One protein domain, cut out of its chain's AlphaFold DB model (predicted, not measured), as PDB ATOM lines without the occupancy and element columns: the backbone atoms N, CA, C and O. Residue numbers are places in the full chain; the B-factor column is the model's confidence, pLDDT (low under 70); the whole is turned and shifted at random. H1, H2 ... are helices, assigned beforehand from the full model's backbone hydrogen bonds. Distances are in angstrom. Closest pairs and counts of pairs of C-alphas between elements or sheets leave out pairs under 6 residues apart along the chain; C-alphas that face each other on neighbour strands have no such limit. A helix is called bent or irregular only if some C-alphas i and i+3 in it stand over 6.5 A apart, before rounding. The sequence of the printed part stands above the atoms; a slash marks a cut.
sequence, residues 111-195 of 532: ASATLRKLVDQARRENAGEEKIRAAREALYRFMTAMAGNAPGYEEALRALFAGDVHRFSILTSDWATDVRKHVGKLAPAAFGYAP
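What this domain is: This is residues 111 to 195 of the 532 residues of the protein "APH domain-containing protein" of Granulicella mallensis (strain ATCC BAA-1857 / DSM 23137 / MP5ACTX8) (UniProt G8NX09). Four roughly aligned helices, H2 to H5, make a small compact bundle, and H1 sticks out from it as a free helical arm, joined through Asn 126. H2, the longest helix, has H3 on one side and H5 on another, while H4 packs on H3. The printed part has 85 residues with five named helices, in the order H1 H2 H3 H4 H5, and no named strand; the class is all helix. With its arm the whole is loose, with a radius of gyration of the C-alphas of 16.1 A and spans of 54 by 22 by 20 A, while the body without the free stretch spans 31 by 19 by 16 A.

How they stand to each other: Start at residues 111 to 125, helix H1, which touches no helix. Next comes H2, residues 127 to 147; H1 and H2 meet only through their link. Look next at H3, residues 153 to 162: it touches H2, the closest C-alphas being those of Ala 147 and Tyr 153, 6.7 A apart, at a shallow tilt of 4 degrees, opposite ways, and the two form a helical hairpin. H4, residues 165 to 171, forms a second helical hairpin with H3; they touch, closest at the C-alphas of Ala 156 and Phe 168, 5.0 A apart, at a shallow tilt of 4 degrees, opposite ways. Then find H5, residues 177 to 190, which touches H2 with 21 pairs of C-alphas within 8 A; the closest are those of Arg 136 and Ala 190, 4.4 A apart, and the tilt is shallow at 17 degrees, opposite ways. H3 and H5 are close but not clearly touching, the closest C-alphas being those of Leu 160 and Ala 190 at 7.7 A. H2 and H4 are apart. In H1, H2, H3 and H4 every O i to N i+4 pair is within hydrogen-bond range; in H5 it is 8 of 10.

Where its parts are: Find C-alpha 111 at (148.086, 101.701, 79.050); from there H1 runs 20.6 A to C-alpha 125. H2 runs 29.1 A from C-alpha 127 at (168.857, 112.061, 79.922) to C-alpha 147. H3 measures 14.2 A and H4 10.0 A. H5 runs 19.7 A and ends at C-alpha 190, at (179.695, 117.365, 73.662); it is only just irregular, with C-alphas 185 and 188 6.9 A apart.

The domain as a whole: The two C-alphas farthest apart are those of Ala 111 and Asp 174, at 55.1 A. Residues 111 to 127 stand free. The printed part has no cut, and its four links between helices are tight. The mean pLDDT of the printed part is 85.6, and residues 122 to 127 are under 70.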
ATOM      1  N   ALA A 111     147.050 101.521  80.073       80.25
ATOM      2  CA  ALA A 111     148.086 101.701  79.050       80.25
ATOM      3  C   ALA A 111     148.745 103.094  79.081       80.25
ATOM      4  O   ALA A 111     149.968 103.209  79.037       80.25
ATOM      5  N   SER A 112     147.956 104.159  79.245       76.06
ATOM      6  CA  SER A 112     148.452 105.543  79.246       76.06
ATOM      7  C   SER A 112     149.262 105.924  80.491       76.06
ATOM      8  O   SER A 112     150.059 106.863  80.441       76.06
ATOM      9  N   ALA A 113     149.054 105.266  81.637       74.31
ATOM     10  CA  ALA A 113     149.867 105.496  82.834       74.31
ATOM     11  C   ALA A 113     151.199 104.743  82.740       74.31
ATOM     12  O   ALA A 113     152.245 105.301  83.070       74.31
ATOM     13  N   THR A 114     151.169 103.514  82.224       81.31
ATOM     14  CA  THR A 114     152.367 102.706  81.970       81.31
ATOM     15  C   THR A 114     153.250 103.331  80.895       81.31
ATOM     16  O   THR A 114     154.449 103.467  81.113       81.31
ATOM     17  N   LEU A 115     152.676 103.794  79.777       82.81
ATOM     18  CA  LEU A 115     153.424 104.495  78.728       82.81
ATOM     19  C   LEU A 115     154.098 105.760  79.261       82.81
ATOM     20  O   LEU A 115     155.262 105.989  78.960       82.81
ATOM     21  N   ARG A 116     153.421 106.547  80.110       80.75
ATOM     22  CA  ARG A 116     154.052 107.703  80.771       80.75
ATOM     23  C   ARG A 116     155.229 107.292  81.648       80.75
ATOM     24  O   ARG A 116     156.281 107.897  81.526       80.75
ATOM     25  N   LYS A 117     155.093 106.243  82.470       77.31
ATOM     26  CA  LYS A 117     156.195 105.739  83.307       77.31
ATOM     27  C   LYS A 117     157.372 105.224  82.478       77.31
ATOM     28  O   LYS A 117     158.502 105.534  82.822       77.31
ATOM     29  N   LEU A 118     157.114 104.484  81.400       81.50
ATOM     30  CA  LEU A 118     158.153 103.995  80.488       81.50
ATOM     31  C   LEU A 118     158.851 105.147  79.764       81.50
ATOM     32  O   LEU A 118     160.069 105.143  79.656       81.50
ATOM     33  N   VAL A 119     158.099 106.160  79.322       78.62
ATOM     34  CA  VAL A 119     158.664 107.383  78.740       78.62
ATOM     35  C   VAL A 119     159.469 108.154  79.784       78.62
ATOM     36  O   VAL A 119     160.577 108.571  79.488       78.62
ATOM     37  N   ASP A 120     158.971 108.320  81.008       75.50
ATOM     38  CA  ASP A 120     159.684 109.021  82.081       75.50
ATOM     39  C   ASP A 120     160.942 108.265  82.526       75.50
ATOM     40  O   ASP A 120     161.952 108.888  82.843       75.50
ATOM     41  N   GLN A 121     160.901 106.934  82.532       73.81
ATOM     42  CA  GLN A 121     162.044 106.074  82.816       73.81
ATOM     43  C   GLN A 121     163.078 106.151  81.690       73.81
ATOM     44  O   GLN A 121     164.221 106.496  81.966       73.81
ATOM     45  N   ALA A 122     162.670 105.962  80.433       69.56
ATOM     46  CA  ALA A 122     163.551 106.093  79.275       69.56
ATOM     47  C   ALA A 122     164.144 107.507  79.166       69.56
ATOM     48  O   ALA A 122     165.321 107.657  78.868       69.56
ATOM     49  N   ARG A 123     163.370 108.556  79.480       65.94
ATOM     50  CA  ARG A 123     163.869 109.938  79.549       65.94
ATOM     51  C   ARG A 123     164.884 110.137  80.664       65.94
ATOM     52  O   ARG A 123     165.774 110.956  80.500       65.94
ATOM     53  N   ARG A 124     164.757 109.450  81.804       64.12
ATOM     54  CA  ARG A 124     165.742 109.522  82.899       64.12
ATOM     55  C   ARG A 124     167.005 108.733  82.576       64.12
ATOM     56  O   ARG A 124     168.091 109.236  82.838       64.12
ATOM     57  N   GLU A 125     166.858 107.548  81.993       67.06
ATOM     58  CA  GLU A 125     167.961 106.673  81.579       67.06
ATOM     59  C   GLU A 125     168.760 107.300  80.423       67.06
ATOM     60  O   GLU A 125     169.985 107.365  80.489       67.06
ATOM     61  N   ASN A 126     168.080 107.895  79.436       65.19
ATOM     62  CA  ASN A 126     168.707 108.552  78.286       65.19
ATOM     63  C   ASN A 126     168.996 110.045  78.504       65.19
ATOM     64  O   ASN A 126     169.560 110.682  77.617       65.19
ATOM     65  N   ALA A 127     168.653 110.630  79.661       67.62
ATOM     66  CA  ALA A 127     168.857 112.061  79.922       67.62
ATOM     67  C   ALA A 127     170.314 112.497  79.713       67.62
ATOM     68  O   ALA A 127     170.567 113.633  79.314       67.62
ATOM     69  N   GLY A 128     171.274 111.618  80.019       72.19
ATOM     70  CA  GLY A 128     172.693 111.860  79.769       72.19
ATOM     71  C   GLY A 128     173.019 111.857  78.276       72.19
ATOM     72  O   GLY A 128     173.578 112.825  77.769       72.19
ATOM     73  N   GLU A 129     172.611 110.811  77.556       78.94
ATOM     74  CA  GLU A 129     172.864 110.670  76.116       78.94
ATOM     75  C   GLU A 129     172.174 111.751  75.274       78.94
ATOM     76  O   GLU A 129     172.770 112.278  74.335       78.94
ATOM     77  N   GLU A 130     170.941 112.128  75.620       82.31
ATOM     78  CA  GLU A 130     170.204 113.213  74.964       82.31
ATOM     79  C   GLU A 130     170.901 114.562  75.165       82.31
ATOM     80  O   GLU A 130     171.041 115.327  74.209       82.31
ATOM     81  N   LYS A 131     171.408 114.840  76.376       83.44
ATOM     82  CA  LYS A 131     172.200 116.049  76.651       83.44
ATOM     83  C   LYS A 131     173.501 116.071  75.855       83.44
ATOM     84  O   LYS A 131     173.840 117.109  75.295       83.44
ATOM     85  N   ILE A 132     174.201 114.939  75.767       86.56
ATOM     86  CA  ILE A 132     175.430 114.814  74.970       86.56
ATOM     87  C   ILE A 132     175.131 115.044  73.490       86.56
ATOM     88  O   ILE A 132     175.851 115.786  72.825       86.56
ATOM     89  N   ARG A 133     174.050 114.454  72.966       88.00
ATOM     90  CA  ARG A 133     173.622 114.649  71.576       88.00
ATOM     91  C   ARG A 133     173.296 116.114  71.291       88.00
ATOM     92  O   ARG A 133     173.822 116.662  70.330       88.00
ATOM     93  N   ALA A 134     172.519 116.761  72.158       88.19
ATOM     94  CA  ALA A 134     172.200 118.180  72.032       88.19
ATOM     95  C   ALA A 134     173.458 119.069  72.084       88.19
ATOM     96  O   ALA A 134     173.583 120.002  71.293       88.19
ATOM     97  N   ALA A 135     174.418 118.753  72.959       89.50
ATOM     98  CA  ALA A 135     175.688 119.473  73.048       89.50
ATOM     99  C   ALA A 135     176.576 119.265  71.807       89.50
ATOM    100  O   ALA A 135     177.185 120.217  71.320       89.50
ATOM    101  N   ARG A 136     176.613 118.049  71.244       93.31
ATOM    102  CA  ARG A 136     177.292 117.766  69.966       93.31
ATOM    103  C   ARG A 136     176.665 118.536  68.814       93.31
ATOM    104  O   ARG A 136     177.394 119.102  68.011       93.31
ATOM    105  N   GLU A 137     175.338 118.593  68.749       91.81
ATOM    106  CA  GLU A 137     174.630 119.390  67.744       91.81
ATOM    107  C   GLU A 137     174.896 120.891  67.897       91.81
ATOM    108  O   GLU A 137     175.082 121.579  66.897       91.81
ATOM    109  N   ALA A 138     174.941 121.400  69.131       90.62
ATOM    110  CA  ALA A 138     175.280 122.794  69.404       90.62
ATOM    111  C   ALA A 138     176.698 123.133  68.928       90.62
ATOM    112  O   ALA A 138     176.891 124.089  68.175       90.62
ATOM    113  N   LEU A 139     177.679 122.306  69.295       92.75
ATOM    114  CA  LEU A 139     179.057 122.470  68.845       92.75
ATOM    115  C   LEU A 139     179.175 122.339  67.318       92.75
ATOM    116  O   LEU A 139     179.845 123.151  66.686       92.75
ATOM    117  N   TYR A 140     178.477 121.376  66.712       93.12
ATOM    118  CA  TYR A 140     178.414 121.213  65.259       93.12
ATOM    119  C   TYR A 140     177.872 122.468  64.559       93.12
ATOM    120  O   TYR A 140     178.485 122.930  63.595       93.12
ATOM    121  N   ARG A 141     176.768 123.054  65.048       92.38
ATOM    122  CA  ARG A 141     176.187 124.288  64.483       92.38
ATOM    123  C   ARG A 141     177.185 125.445  64.510       92.38
ATOM    124  O   ARG A 141     177.390 126.094  63.486       92.38
ATOM    125  N   PHE A 142     177.854 125.646  65.645       92.81
ATOM    126  CA  PHE A 142     178.886 126.672  65.779       92.81
ATOM    127  C   PHE A 142     180.080 126.424  64.843       92.81
ATOM    128  O   PHE A 142     180.475 127.316  64.092       92.81
ATOM    129  N   MET A 143     180.638 125.206  64.846       92.81
ATOM    130  CA  MET A 143     181.779 124.846  63.994       92.81
ATOM    131  C   MET A 143     181.444 125.012  62.509       92.81
ATOM    132  O   MET A 143     182.270 125.519  61.760       92.81
ATOM    133  N   THR A 144     180.236 124.632  62.088       91.81
ATOM    134  CA  THR A 144     179.792 124.796  60.696       91.81
ATOM    135  C   THR A 144     179.782 126.268  60.291       91.81
ATOM    136  O   THR A 144     180.280 126.611  59.222       91.81
ATOM    137  N   ALA A 145     179.257 127.144  61.152       89.94
ATOM    138  CA  ALA A 145     179.157 128.573  60.865       89.94
ATOM    139  C   ALA A 145     180.523 129.285  60.868       89.94
ATOM    140  O   ALA A 145     180.761 130.154  60.035       89.94
ATOM    141  N   MET A 146     181.418 128.917  61.791       91.25
ATOM    142  CA  MET A 146     182.655 129.668  62.062       91.25
ATOM    143  C   MET A 146     183.924 129.033  61.490       91.25
ATOM    144  O   MET A 146     184.909 129.722  61.242       91.25
ATOM    145  N   ALA A 147     183.928 127.714  61.315       88.75
ATOM    146  CA  ALA A 147     185.114 126.929  60.985       88.75
ATOM    147  C   ALA A 147     184.918 126.017  59.764       88.75
ATOM    148  O   ALA A 147     185.795 125.208  59.482       88.75
ATOM    149  N   GLY A 148     183.825 126.156  59.003       85.00
ATOM    150  CA  GLY A 148     183.557 125.308  57.833       85.00
ATOM    151  C   GLY A 148     184.651 125.343  56.753       85.00
ATOM    152  O   GLY A 148     184.853 124.355  56.057       85.00
ATOM    153  N   ASN A 149     185.401 126.448  56.657       85.06
ATOM    154  CA  ASN A 149     186.546 126.598  55.745       85.06
ATOM    155  C   ASN A 149     187.908 126.378  56.432       85.06
ATOM    156  O   ASN A 149     188.952 126.612  55.823       85.06
ATOM    157  N   ALA A 150     187.922 126.007  57.714       88.50
ATOM    158  CA  ALA A 150     189.154 125.803  58.462       88.50
ATOM    159  C   ALA A 150     189.813 124.463  58.082       88.50
ATOM    160  O   ALA A 150     189.118 123.484  57.789       88.50
ATOM    161  N   PRO A 151     191.155 124.379  58.110       88.56
ATOM    162  CA  PRO A 151     191.853 123.124  57.863       88.56
ATOM    163  C   PRO A 151     191.436 122.057  58.885       88.56
ATOM    164  O   PRO A 151     191.281 122.344  60.074       88.56
ATOM    165  N   GLY A 152     191.242 120.824  58.412       89.06
ATOM    166  CA  GLY A 152     190.889 119.676  59.255       89.06
ATOM    167  C   GLY A 152     189.453 119.674  59.792       89.06
ATOM    168  O   GLY A 152     189.145 118.873  60.673       89.06
ATOM    169  N   TYR A 153     188.570 120.550  59.293       91.88
ATOM    170  CA  TYR A 153     187.177 120.655  59.744       91.88
ATOM    171  C   TYR A 153     186.393 119.340  59.652       91.88
ATOM    172  O   TYR A 153     185.776 118.922  60.635       91.88
ATOM    173  N   GLU A 154     186.437 118.656  58.508       92.38
ATOM    174  CA  GLU A 154     185.697 117.403  58.339       92.38
ATOM    175  C   GLU A 154     186.210 116.309  59.277       92.38
ATOM    176  O   GLU A 154     185.433 115.592  59.910       92.38
ATOM    177  N   GLU A 155     187.529 116.183  59.402       92.62
ATOM    178  CA  GLU A 155     188.161 115.237  60.308       92.62
ATOM    179  C   GLU A 155     187.827 115.567  61.767       92.62
ATOM    180  O   GLU A 155     187.631 114.644  62.562       92.62
ATOM    181  N   ALA A 156     187.735 116.854  62.123       92.19
ATOM    182  CA  ALA A 156     187.362 117.292  63.462       92.19
ATOM    183  C   ALA A 156     185.918 116.886  63.774       92.19
ATOM    184  O   ALA A 156     185.649 116.364  64.854       92.19
ATOM    185  N   LEU A 157     184.993 117.018  62.819       93.00
ATOM    186  CA  LEU A 157     183.631 116.504  62.983       93.00
ATOM    187  C   LEU A 157     183.603 114.985  63.157       93.00
ATOM    188  O   LEU A 157     182.920 114.486  64.054       93.00
ATOM    189  N   ARG A 158     184.371 114.240  62.352       92.12
ATOM    190  CA  ARG A 158     184.481 112.780  62.510       92.12
ATOM    191  C   ARG A 158     184.982 112.418  63.912       92.12
ATOM    192  O   ARG A 158     184.410 111.533  64.541       92.12
ATOM    193  N   ALA A 159     185.988 113.128  64.425       91.62
ATOM    194  CA  ALA A 159     186.511 112.924  65.775       91.62
ATOM    195  C   ALA A 159     185.482 113.270  66.870       91.62
ATOM    196  O   ALA A 159     185.316 112.499  67.814       91.62
ATOM    197  N   LEU A 160     184.737 114.372  66.714       91.56
ATOM    198  CA  LEU A 160     183.677 114.785  67.640       91.56
ATOM    199  C   LEU A 160     182.605 113.701  67.802       91.56
ATOM    200  O   LEU A 160     182.267 113.314  68.922       91.56
ATOM    201  N   PHE A 161     182.079 113.189  66.686       90.12
ATOM    202  CA  PHE A 161     181.036 112.163  66.718       90.12
ATOM    203  C   PHE A 161     181.567 110.784  67.131       90.12
ATOM    204  O   PHE A 161     180.822 110.021  67.746       90.12
ATOM    205  N   ALA A 162     182.846 110.490  66.869       90.06
ATOM    206  CA  ALA A 162     183.525 109.293  67.367       90.06
ATOM    207  C   ALA A 162     183.869 109.359  68.869       90.06
ATOM    208  O   ALA A 162     184.193 108.333  69.458       90.06
ATOM    209  N   GLY A 163     183.797 110.540  69.497       86.81
ATOM    210  CA  GLY A 163     184.195 110.730  70.895       86.81
ATOM    211  C   GLY A 163     185.713 110.800  71.114       86.81
ATOM    212  O   GLY A 163     186.165 110.689  72.249       86.81
ATOM    213  N   ASP A 164     186.500 111.010  70.057       88.69
ATOM    214  CA  ASP A 164     187.963 111.071  70.118       88.69
ATOM    215  C   ASP A 164     188.439 112.489  70.473       88.69
ATOM    216  O   ASP A 164     188.662 113.344  69.610       88.69
ATOM    217  N   VAL A 165     188.581 112.740  71.777       88.12
ATOM    218  CA  VAL A 165     189.015 114.030  72.339       88.12
ATOM    219  C   VAL A 165     190.400 114.441  71.841       88.12
ATOM    220  O   VAL A 165     190.633 115.621  71.552       88.12
ATOM    221  N   HIS A 166     191.334 113.492  71.756       86.81
ATOM    222  CA  HIS A 166     192.724 113.783  71.424       86.81
ATOM    223  C   HIS A 166     192.844 114.209  69.962       86.81
ATOM    224  O   HIS A 166     193.383 115.275  69.659       86.81
ATOM    225  N   ARG A 167     192.252 113.426  69.054       89.81
ATOM    226  CA  ARG A 167     192.213 113.750  67.628       89.81
ATOM    227  C   ARG A 167     191.440 115.035  67.361       89.81
ATOM    228  O   ARG A 167     191.911 115.859  66.583       89.81
ATOM    229  N   PHE A 168     190.309 115.251  68.035       92.44
ATOM    230  CA  PHE A 168     189.544 116.497  67.925       92.44
ATOM    231  C   PHE A 168     190.383 117.723  68.308       92.44
ATOM    232  O   PHE A 168     190.369 118.736  67.612       92.44
ATOM    233  N   SER A 169     191.155 117.620  69.391       87.94
ATOM    234  CA  SER A 169     191.971 118.731  69.891       87.94
ATOM    235  C   SER A 169     193.167 119.042  68.988       87.94
ATOM    236  O   SER A 169     193.522 120.209  68.846       87.94
ATOM    237  N   ILE A 170     193.763 118.028  68.347       88.12
ATOM    238  CA  ILE A 170     194.811 118.225  67.331       88.12
ATOM    239  C   ILE A 170     194.229 118.932  66.107       88.12
ATOM    240  O   ILE A 170     194.772 119.923  65.644       88.12
ATOM    241  N   LEU A 171     193.097 118.457  65.593       90.94
ATOM    242  CA  LEU A 171     192.518 118.989  64.355       90.94
ATOM    243  C   LEU A 171     191.980 120.418  64.497       90.94
ATOM    244  O   LEU A 171     191.834 121.123  63.504       90.94
ATOM    245  N   THR A 172     191.697 120.850  65.726       90.44
ATOM    246  CA  THR A 172     191.207 122.200  66.039       90.44
ATOM    247  C   THR A 172     192.304 123.136  66.558       90.44
ATOM    248  O   THR A 172     192.021 124.302  66.852       90.44
ATOM    249  N   SER A 173     193.561 122.676  66.668       85.81
ATOM    250  CA  SER A 173     194.657 123.469  67.246       85.81
ATOM    251  C   SER A 173     194.969 124.716  66.430       85.81
ATOM    252  O   SER A 173     195.163 125.788  67.005       85.81
ATOM    253  N   ASP A 174     194.941 124.595  65.105       86.38
ATOM    254  CA  ASP A 174     195.408 125.632  64.174       86.38
ATOM    255  C   ASP A 174     194.300 126.614  63.778       86.38
ATOM    256  O   ASP A 174     194.498 127.523  62.971       86.38
ATOM    257  N   TRP A 175     193.113 126.450  64.359       90.81
ATOM    258  CA  TRP A 175     191.993 127.344  64.117       90.81
ATOM    259  C   TRP A 175     192.236 128.719  64.735       90.81
ATOM    260  O   TRP A 175     193.056 128.899  65.642       90.81
ATOM    261  N   ALA A 176     191.482 129.711  64.260       89.81
ATOM    262  CA  ALA A 176     191.554 131.056  64.806       89.81
ATOM    263  C   ALA A 176     191.326 131.046  66.327       89.81
ATOM    264  O   ALA A 176     190.422 130.379  66.831       89.81
ATOM    265  N   THR A 177     192.154 131.794  67.059       86.94
ATOM    266  CA  THR A 177     192.256 131.708  68.523       86.94
ATOM    267  C   THR A 177     190.917 131.839  69.244       86.94
ATOM    268  O   THR A 177     190.656 131.070  70.169       86.94
ATOM    269  N   ASP A 178     190.060 132.772  68.834       88.81
ATOM    270  CA  ASP A 178     188.779 132.988  69.508       88.81
ATOM    271  C   ASP A 178     187.729 131.934  69.133       88.81
ATOM    272  O   ASP A 178     186.955 131.514  69.994       88.81
ATOM    273  N   VAL A 179     187.764 131.420  67.899       89.31
ATOM    274  CA  VAL A 179     186.958 130.261  67.486       89.31
ATOM    275  C   VAL A 179     187.359 129.031  68.303       89.31
ATOM    276  O   VAL A 179     186.501 128.386  68.900       89.31
ATOM    277  N   ARG A 180     188.665 128.750  68.427       88.56
ATOM    278  CA  ARG A 180     189.197 127.637  69.233       88.56
ATOM    279  C   ARG A 180     188.807 127.753  70.709       88.56
ATOM    280  O   ARG A 180     188.434 126.753  71.315       88.56
ATOM    281  N   LYS A 181     188.849 128.956  71.296       84.94
ATOM    282  CA  LYS A 181     188.392 129.189  72.681       84.94
ATOM    283  C   LYS A 181     186.911 128.849  72.858       84.94
ATOM    284  O   LYS A 181     186.554 128.200  73.836       84.94
ATOM    285  N   HIS A 182     186.057 129.260  71.922       87.75
ATOM    286  CA  HIS A 182     184.625 128.979  72.010       87.75
ATOM    287  C   HIS A 182     184.304 127.499  71.763       87.75
ATOM    288  O   HIS A 182     183.509 126.917  72.498       87.75
ATOM    289  N   VAL A 183     185.002 126.848  70.826       89.81
ATOM    290  CA  VAL A 183     184.975 125.381  70.687       89.81
ATOM    291  C   VAL A 183     185.363 124.709  72.006       89.81
ATOM    292  O   VAL A 183     184.651 123.823  72.464       89.81
ATOM    293  N   GLY A 184     186.438 125.164  72.656       84.75
ATOM    294  CA  GLY A 184     186.886 124.649  73.953       84.75
ATOM    295  C   GLY A 184     185.853 124.802  75.075       84.75
ATOM    296  O   GLY A 184     185.775 123.933  75.936       84.75
ATOM    297  N   LYS A 185     185.014 125.844  75.028       85.19
ATOM    298  CA  LYS A 185     183.901 126.056  75.968       85.19
ATOM    299  C   LYS A 185     182.747 125.067  75.749       85.19
ATOM    300  O   LYS A 185     182.161 124.602  76.721       85.19
ATOM    301  N   LEU A 186     182.412 124.745  74.496       88.06
ATOM    302  CA  LEU A 186     181.281 123.863  74.158       88.06
ATOM    303  C   LEU A 186     181.649 122.369  74.157       88.06
ATOM    304  O   LEU A 186     180.817 121.513  74.465       88.06
ATOM    305  N   ALA A 187     182.897 122.042  73.817       89.88
ATOM    306  CA  ALA A 187     183.357 120.669  73.646       89.88
ATOM    307  C   ALA A 187     183.187 119.770  74.885       89.88
ATOM    308  O   ALA A 187     182.737 118.640  74.695       89.88
ATOM    309  N   PRO A 188     183.451 120.203  76.136       88.44
ATOM    310  CA  PRO A 188     183.299 119.341  77.306       88.44
ATOM    311  C   PRO A 188     181.928 118.654  77.382       88.44
ATOM    312  O   PRO A 188     181.859 117.431  77.501       88.44
ATOM    313  N   ALA A 189     180.840 119.408  77.207       87.62
ATOM    314  CA  ALA A 189     179.486 118.854  77.214       87.62
ATOM    315  C   ALA A 189     179.242 117.897  76.032       87.62
ATOM    316  O   ALA A 189     178.611 116.851  76.194       87.62
ATOM    317  N   ALA A 190     179.792 118.208  74.854       89.19
ATOM    318  CA  ALA A 190     179.695 117.365  73.662       89.19
ATOM    319  C   ALA A 190     180.461 116.029  73.791       89.19
ATOM    320  O   ALA A 190     180.120 115.044  73.128       89.19
ATOM    321  N   PHE A 191     181.461 115.970  74.674       89.12
ATOM    322  CA  PHE A 191     182.188 114.750  75.040       89.12
ATOM    323  C   PHE A 191     181.672 114.090  76.333       89.12
ATOM    324  O   PHE A 191     182.264 113.121  76.795       89.12
ATOM    325  N   GLY A 192     180.550 114.555  76.898       85.25
ATOM    326  CA  GLY A 192     179.911 113.917  78.056       85.25
ATOM    327  C   GLY A 192     180.433 114.340  79.418       85.25
ATOM    328  O   GLY A 192     180.069 113.739  80.427       85.25
ATOM    329  N   TYR A 193     181.230 115.401  79.479       83.94
ATOM    330  CA  TYR A 193     181.645 115.963  80.751       83.94
ATOM    331  C   TYR A 193     180.563 116.873  81.332       83.94
ATOM    332  O   TYR A 193     179.954 117.681  80.628       83.94
ATOM    333  N   ALA A 194     180.356 116.775  82.645       80.56
ATOM    334  CA  ALA A 194     179.528 117.734  83.363       80.56
ATOM    335  C   ALA A 194     180.154 119.142  83.285       80.56
ATOM    336  O   ALA A 194     181.391 119.243  83.292       80.56
ATOM    337  N   PRO A 195     179.332 120.211  83.243       78.69
ATOM    338  CA  PRO A 195     179.821 121.582  83.314       78.69
ATOM    339  C   PRO A 195     180.703 121.782  84.546       78.69
ATOM    340  O   PRO A 195     180.343 121.369  85.649       78.69
TER     341      PRO A 195